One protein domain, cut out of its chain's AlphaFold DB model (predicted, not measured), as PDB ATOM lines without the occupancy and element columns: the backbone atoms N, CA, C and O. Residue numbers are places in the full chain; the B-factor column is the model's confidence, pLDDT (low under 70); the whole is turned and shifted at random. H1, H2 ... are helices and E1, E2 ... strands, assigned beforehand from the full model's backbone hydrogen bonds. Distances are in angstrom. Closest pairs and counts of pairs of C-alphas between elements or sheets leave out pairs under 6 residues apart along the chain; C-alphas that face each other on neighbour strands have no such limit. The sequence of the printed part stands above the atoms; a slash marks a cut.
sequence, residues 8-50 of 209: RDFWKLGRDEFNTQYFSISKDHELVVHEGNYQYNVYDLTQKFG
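This is residues 8 to 50 of the 209 residues of the protein "Arginine decarboxylase" of Parcubacteria group bacterium GW2011_GWC2_42_6 (UniProt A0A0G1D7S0). A small antiparallel sheet of three strands forms the middle of this domain, with a short helix running away from the end of E3 on one side and a loose loop of chain, residues 8 to 22, on the other side, beyond E1. Residues 45 to 50, most of them in H1, stick out from the rest. The printed part has 43 residues, with three named strands and then one named helix, E1 E2 E3 H1; the sheet's order is E1 - E2 - E3. The class is mixed, helices and strands, though under half of the residues are in named elements. The whole is only just compact, close to loose, with a radius of gyration of the C-alphas of 10.9 A and spans of 32 by 22 by 18 A.

Find C-alpha 23 at (-26.456, -14.511, -29.517), where E1, residues 23 to 25, begins its 7.2 A. E2, residues 31 to 35, is the longest strand at 13.2 A, and E3, residues 38 to 41, covers 10.2 A. H1, residues 42 to 49, runs 10.5 A to C-alpha 49 at (-11.804, -3.301, -37.327).

Start at E2, the inner strand of a meander, each strand the antiparallel neighbour of the one before. With E1 it forms a hairpin at 141 degrees; look for N 24 and O 32, 2.9 A apart. With E3 it forms a hairpin at 160 degrees, where N 33 and O 40 are 2.8 A apart. H1 is on the sheet but only grazes it, with residues 42 to 44; the closest C-alphas of E2 and H1 are those of Leu 31 and Val 42, 5.7 A apart. In H1 every O i to N i+4 pair is within hydrogen-bond range.

The C-alphas farthest apart are those of Glu 17 and Lys 48, 31.7 A. The printed part has no cut, its links between named elements are tight, and no printed residue is under 70 in pLDDT.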
ATOM      1  N   ARG A   8     -28.709 -12.282 -19.700       77.12
ATOM      2  CA  ARG A   8     -29.357 -13.148 -20.691       77.12
ATOM      3  C   ARG A   8     -30.880 -13.034 -20.681       77.12
ATOM      4  O   ARG A   8     -31.467 -13.004 -21.746       77.12
ATOM      5  N   ASP A   9     -31.512 -12.927 -19.514       82.31
ATOM      6  CA  ASP A   9     -32.971 -12.787 -19.425       82.31
ATOM      7  C   ASP A   9     -33.433 -11.371 -19.759       82.31
ATOM      8  O   ASP A   9     -34.447 -11.203 -20.428       82.31
ATOM      9  N   PHE A  10     -32.679 -10.354 -19.332       86.56
ATOM     10  CA  PHE A  10     -32.995  -8.960 -19.643       86.56
ATOM     11  C   PHE A  10     -32.915  -8.685 -21.151       86.56
ATOM     12  O   PHE A  10     -33.856  -8.154 -21.732       86.56
ATOM     13  N   TRP A  11     -31.820  -9.109 -21.788       84.88
ATOM     14  CA  TRP A  11     -31.599  -8.982 -23.234       84.88
ATOM     15  C   TRP A  11     -32.211 -10.124 -24.044       84.88
ATOM     16  O   TRP A  11     -32.078 -10.156 -25.264       84.88
ATOM     17  N   LYS A  12     -32.870 -11.068 -23.363       90.81
ATOM     18  CA  LYS A  12     -33.536 -12.227 -23.957       90.81
ATOM     19  C   LYS A  12     -32.621 -13.052 -24.869       90.81
ATOM     20  O   LYS A  12     -33.114 -13.627 -25.823       90.81
ATOM     21  N   LEU A  13     -31.314 -13.108 -24.611       90.75
ATOM     22  CA  LEU A  13     -30.327 -13.782 -25.467       90.75
ATOM     23  C   LEU A  13     -30.528 -15.300 -25.481       90.75
ATOM     24  O   LEU A  13     -30.765 -15.904 -24.429       90.75
ATOM     25  N   GLY A  14     -30.348 -15.919 -26.645       89.06
ATOM     26  CA  GLY A  14     -30.498 -17.360 -26.822       89.06
ATOM     27  C   GLY A  14     -31.949 -17.821 -26.983       89.06
ATOM     28  O   GLY A  14     -32.224 -18.986 -26.707       89.06
ATOM     29  N   ARG A  15     -32.886 -16.931 -27.341       89.31
ATOM     30  CA  ARG A  15     -34.319 -17.246 -27.419       89.31
ATOM     31  C   ARG A  15     -34.853 -17.059 -28.838       89.31
ATOM     32  O   ARG A  15     -34.865 -15.942 -29.356       89.31
ATOM     33  N   ASP A  16     -35.358 -18.143 -29.425       87.19
ATOM     34  CA  ASP A  16     -35.930 -18.143 -30.780       87.19
ATOM     35  C   ASP A  16     -37.105 -17.166 -30.919       87.19
ATOM     36  O   ASP A  16     -37.210 -16.446 -31.908       87.19
ATOM     37  N   GLU A  17     -37.944 -17.063 -29.884       88.12
ATOM     38  CA  GLU A  17     -39.118 -16.176 -29.838       88.12
ATOM     39  C   GLU A  17     -38.778 -14.682 -30.010       88.12
ATOM     40  O   GLU A  17     -39.640 -13.881 -30.371       88.12
ATOM     41  N   PHE A  18     -37.517 -14.305 -29.779       88.31
ATOM     42  CA  PHE A  18     -37.009 -12.944 -29.954       88.31
ATOM     43  C   PHE A  18     -35.959 -12.830 -31.066       88.31
ATOM     44  O   PHE A  18     -35.359 -11.767 -31.212       88.31
ATOM     45  N   ASN A  19     -35.740 -13.887 -31.855       86.62
ATOM     46  CA  ASN A  19     -34.681 -13.980 -32.867       86.62
ATOM     47  C   ASN A  19     -33.261 -13.756 -32.313       86.62
ATOM     48  O   ASN A  19     -32.376 -13.262 -33.012       86.62
ATOM     49  N   THR A  20     -33.030 -14.094 -31.045       91.75
ATOM     50  CA  THR A  20     -31.740 -13.895 -30.369       91.75
ATOM     51  C   THR A  20     -30.986 -15.203 -30.125       91.75
ATOM     52  O   THR A  20     -29.977 -15.204 -29.418       91.75
ATOM     53  N   GLN A  21     -31.452 -16.326 -30.670       92.56
ATOM     54  CA  GLN A  21     -30.832 -17.648 -30.532       92.56
ATOM     55  C   GLN A  21     -29.380 -17.695 -31.009       92.56
ATOM     56  O   GLN A  21     -28.586 -18.478 -30.499       92.56
ATOM     57  N   TYR A  22     -29.023 -16.807 -31.937       93.69
ATOM     58  CA  TYR A  22     -27.670 -16.659 -32.467       93.69
ATOM     59  C   TYR A  22     -26.738 -15.899 -31.525       93.69
ATOM     60  O   TYR A  22     -25.547 -15.821 -31.786       93.69
ATOM     61  N   PHE A  23     -27.243 -15.331 -30.429       93.88
ATOM     62  CA  PHE A  23     -26.456 -14.511 -29.517       93.88
ATOM     63  C   PHE A  23     -26.288 -15.195 -28.166       93.88
ATOM     64  O   PHE A  23     -27.228 -15.729 -27.571       93.88
ATOM     65  N   SER A  24     -25.075 -15.121 -27.634       93.00
ATOM     66  CA  SER A  24     -24.720 -15.696 -26.341       93.00
ATOM     67  C   SER A  24     -23.701 -14.824 -25.611       93.00
ATOM     68  O   SER A  24     -23.187 -13.859 -26.165       93.00
ATOM     69  N   ILE A  25     -23.425 -15.168 -24.355       92.06
ATOM     70  CA  ILE A  25     -22.394 -14.510 -23.553       92.06
ATOM     71  C   ILE A  25     -21.291 -15.527 -23.262       92.06
ATOM     72  O   ILE A  25     -21.601 -16.626 -22.786       92.06
ATOM     73  N   SER A  26     -20.039 -15.167 -23.548       91.25
ATOM     74  CA  SER A  26     -18.854 -15.985 -23.267       91.25
ATOM     75  C   SER A  26     -18.623 -16.151 -21.757       91.25
ATOM     76  O   SER A  26     -19.291 -15.530 -20.921       91.25
ATOM     77  N   LYS A  27     -17.657 -17.000 -21.377       88.25
ATOM     78  CA  LYS A  27     -17.234 -17.129 -19.970       88.25
ATOM     79  C   LYS A  27     -16.668 -15.816 -19.419       88.25
ATOM     80  O   LYS A  27     -16.876 -15.534 -18.243       88.25
ATOM     81  N   ASP A  28     -16.068 -15.007 -20.288       90.62
ATOM     82  CA  ASP A  28     -15.447 -13.718 -19.973       90.62
ATOM     83  C   ASP A  28     -16.434 -12.539 -20.054       90.62
ATOM     84  O   ASP A  28     -16.044 -11.380 -19.992       90.62
ATOM     85  N   HIS A  29     -17.739 -12.830 -20.116       89.44
ATOM     86  CA  HIS A  29     -18.830 -11.848 -20.150       89.44
ATOM     87  C   HIS A  29     -18.931 -11.004 -21.430       89.44
ATOM     88  O   HIS A  29     -19.528  -9.927 -21.411       89.44
ATOM     89  N   GLU A  30     -18.450 -11.527 -22.554       92.38
ATOM     90  CA  GLU A  30     -18.477 -10.842 -23.850       92.38
ATOM     91  C   GLU A  30     -19.594 -11.371 -24.755       92.38
ATOM     92  O   GLU A  30     -20.026 -12.519 -24.629       92.38
ATOM     93  N   LEU A  31     -20.089 -10.522 -25.661       92.94
ATOM     94  CA  LEU A  31     -21.142 -10.886 -26.607       92.94
ATOM     95  C   LEU A  31     -20.559 -11.716 -27.752       92.94
ATOM     96  O   LEU A  31     -19.681 -11.253 -28.477       92.94
ATOM     97  N   VAL A  32     -21.103 -12.916 -27.941       94.88
ATOM     98  CA  VAL A  32     -20.712 -13.836 -29.012       94.88
ATOM     99  C   VAL A  32     -21.897 -14.089 -29.932       94.88
ATOM    100  O   VAL A  32     -22.982 -14.438 -29.453       94.88
ATOM    101  N   VAL A  33     -21.674 -13.950 -31.237       95.19
ATOM    102  CA  VAL A  33     -22.621 -14.303 -32.300       95.19
ATOM    103  C   VAL A  33     -22.244 -15.660 -32.888       95.19
ATOM    104  O   VAL A  33     -21.073 -15.920 -33.145       95.19
ATOM    105  N   HIS A  34     -23.236 -16.519 -33.096       93.50
ATOM    106  CA  HIS A  34     -23.115 -17.844 -33.699       93.50
ATOM    107  C   HIS A  34     -23.698 -17.804 -35.107       93.50
ATOM    108  O   HIS A  34     -24.893 -17.553 -35.272       93.50
ATOM    109  N   GLU A  35     -22.872 -18.077 -36.109       90.50
ATOM    110  CA  GLU A  35     -23.268 -18.094 -37.515       90.50
ATOM    111  C   GLU A  35     -22.834 -19.419 -38.156       90.50
ATOM    112  O   GLU A  35     -21.654 -19.664 -38.403       90.50
ATOM    113  N   GLY A  36     -23.794 -20.320 -38.383       86.56
ATOM    114  CA  GLY A  36     -23.504 -21.680 -38.835       86.56
ATOM    115  C   GLY A  36     -22.604 -22.416 -37.840       86.56
ATOM    116  O   GLY A  36     -22.979 -22.612 -36.686       86.56
ATOM    117  N   ASN A  37     -21.410 -22.801 -38.294       87.81
ATOM    118  CA  ASN A  37     -20.386 -23.446 -37.464       87.81
ATOM    119  C   ASN A  37     -19.361 -22.456 -36.877       87.81
ATOM    120  O   ASN A  37     -18.407 -22.885 -36.226       87.81
ATOM    121  N   TYR A  38     -19.526 -21.154 -37.115       92.56
ATOM    122  CA  TYR A  38     -18.597 -20.115 -36.680       92.56
ATOM    123  C   TYR A  38     -19.126 -19.351 -35.468       92.56
ATOM    124  O   TYR A  38     -20.332 -19.188 -35.275       92.56
ATOM    125  N   GLN A  39     -18.194 -18.867 -34.648       94.00
ATOM    126  CA  GLN A  39     -18.479 -18.026 -33.491       94.00
ATOM    127  C   GLN A  39     -17.626 -16.767 -33.561       94.00
ATOM    128  O   GLN A  39     -16.412 -16.841 -33.749       94.00
ATOM    129  N   TYR A  40     -18.268 -15.620 -33.380       95.06
ATOM    130  CA  TYR A  40     -17.633 -14.315 -33.456       95.06
ATOM    131  C   TYR A  40     -17.831 -13.559 -32.153       95.06
ATOM    132  O   TYR A  40     -18.961 -13.275 -31.754       95.06
ATOM    133  N   ASN A  41     -16.730 -13.200 -31.504       95.69
ATOM    134  CA  ASN A  41     -16.757 -12.281 -30.380       95.69
ATOM    135  C   ASN A  41     -16.857 -10.847 -30.903       95.69
ATOM    136  O   ASN A  41     -15.976 -10.369 -31.619       95.69
ATOM    137  N   VAL A  42     -17.939 -10.156 -30.550       94.06
ATOM    138  CA  VAL A  42     -18.198  -8.797 -31.039       94.06
ATOM    139  C   VAL A  42     -17.127  -7.827 -30.540       94.06
ATOM    140  O   VAL A  42     -16.737  -6.929 -31.282       94.06
ATOM    141  N   TYR A  43     -16.603  -8.023 -29.326       94.25
ATOM    142  CA  TYR A  43     -15.541  -7.172 -28.795       94.25
ATOM    143  C   TYR A  43     -14.262  -7.302 -29.628       94.25
ATOM    144  O   TYR A  43     -13.742  -6.293 -30.106       94.25
ATOM    145  N   ASP A  44     -13.827  -8.528 -29.917       95.44
ATOM    146  CA  ASP A  44     -12.641  -8.779 -30.744       95.44
ATOM    147  C   ASP A  44     -12.789  -8.188 -32.150       95.44
ATOM    148  O   ASP A  44     -11.851  -7.588 -32.682       95.44
ATOM    149  N   LEU A  45     -13.984  -8.292 -32.744       95.12
ATOM    150  CA  LEU A  45     -14.276  -7.657 -34.030       95.12
ATOM    151  C   LEU A  45     -14.107  -6.134 -33.955       95.12
ATOM    152  O   LEU A  45     -13.465  -5.551 -34.829       95.12
ATOM    153  N   THR A  46     -14.617  -5.489 -32.901       95.62
ATOM    154  CA  THR A  46     -14.456  -4.033 -32.723       95.62
ATOM    155  C   THR A  46     -13.012  -3.619 -32.464       95.62
ATOM    156  O   THR A  46     -12.593  -2.573 -32.952       95.62
ATOM    157  N   GLN A  47     -12.225  -4.430 -31.750       96.12
ATOM    158  CA  GLN A  47     -10.798  -4.159 -31.545       96.12
ATOM    159  C   GLN A  47     -10.019  -4.283 -32.857       96.12
ATOM    160  O   GLN A  47      -9.111  -3.497 -33.118       96.12
ATOM    161  N   LYS A  48     -10.391  -5.247 -33.705       96.69
ATOM    162  CA  LYS A  48      -9.711  -5.510 -34.975       96.69
ATOM    163  C   LYS A  48     -10.050  -4.498 -36.070       96.69
ATOM    164  O   LYS A  48      -9.156  -4.099 -36.811       96.69
ATOM    165  N   PHE A  49     -11.321  -4.128 -36.212       96.06
ATOM    166  CA  PHE A  49     -11.804  -3.301 -37.327       96.06
ATOM    167  C   PHE A  49     -12.125  -1.853 -36.932       96.06
ATOM    168  O   PHE A  49     -12.377  -1.026 -37.807       96.06
ATOM    169  N   GLY A  50     -12.066  -1.525 -35.639       95.88
ATOM    170  CA  GLY A  50     -12.441  -0.217 -35.112       95.88
ATOM    171  C   GLY A  50     -13.955  -0.046 -34.982       95.88
ATOM    172  O   GLY A  50     -14.740  -0.887 -35.412       95.88
TER     173      GLY A  50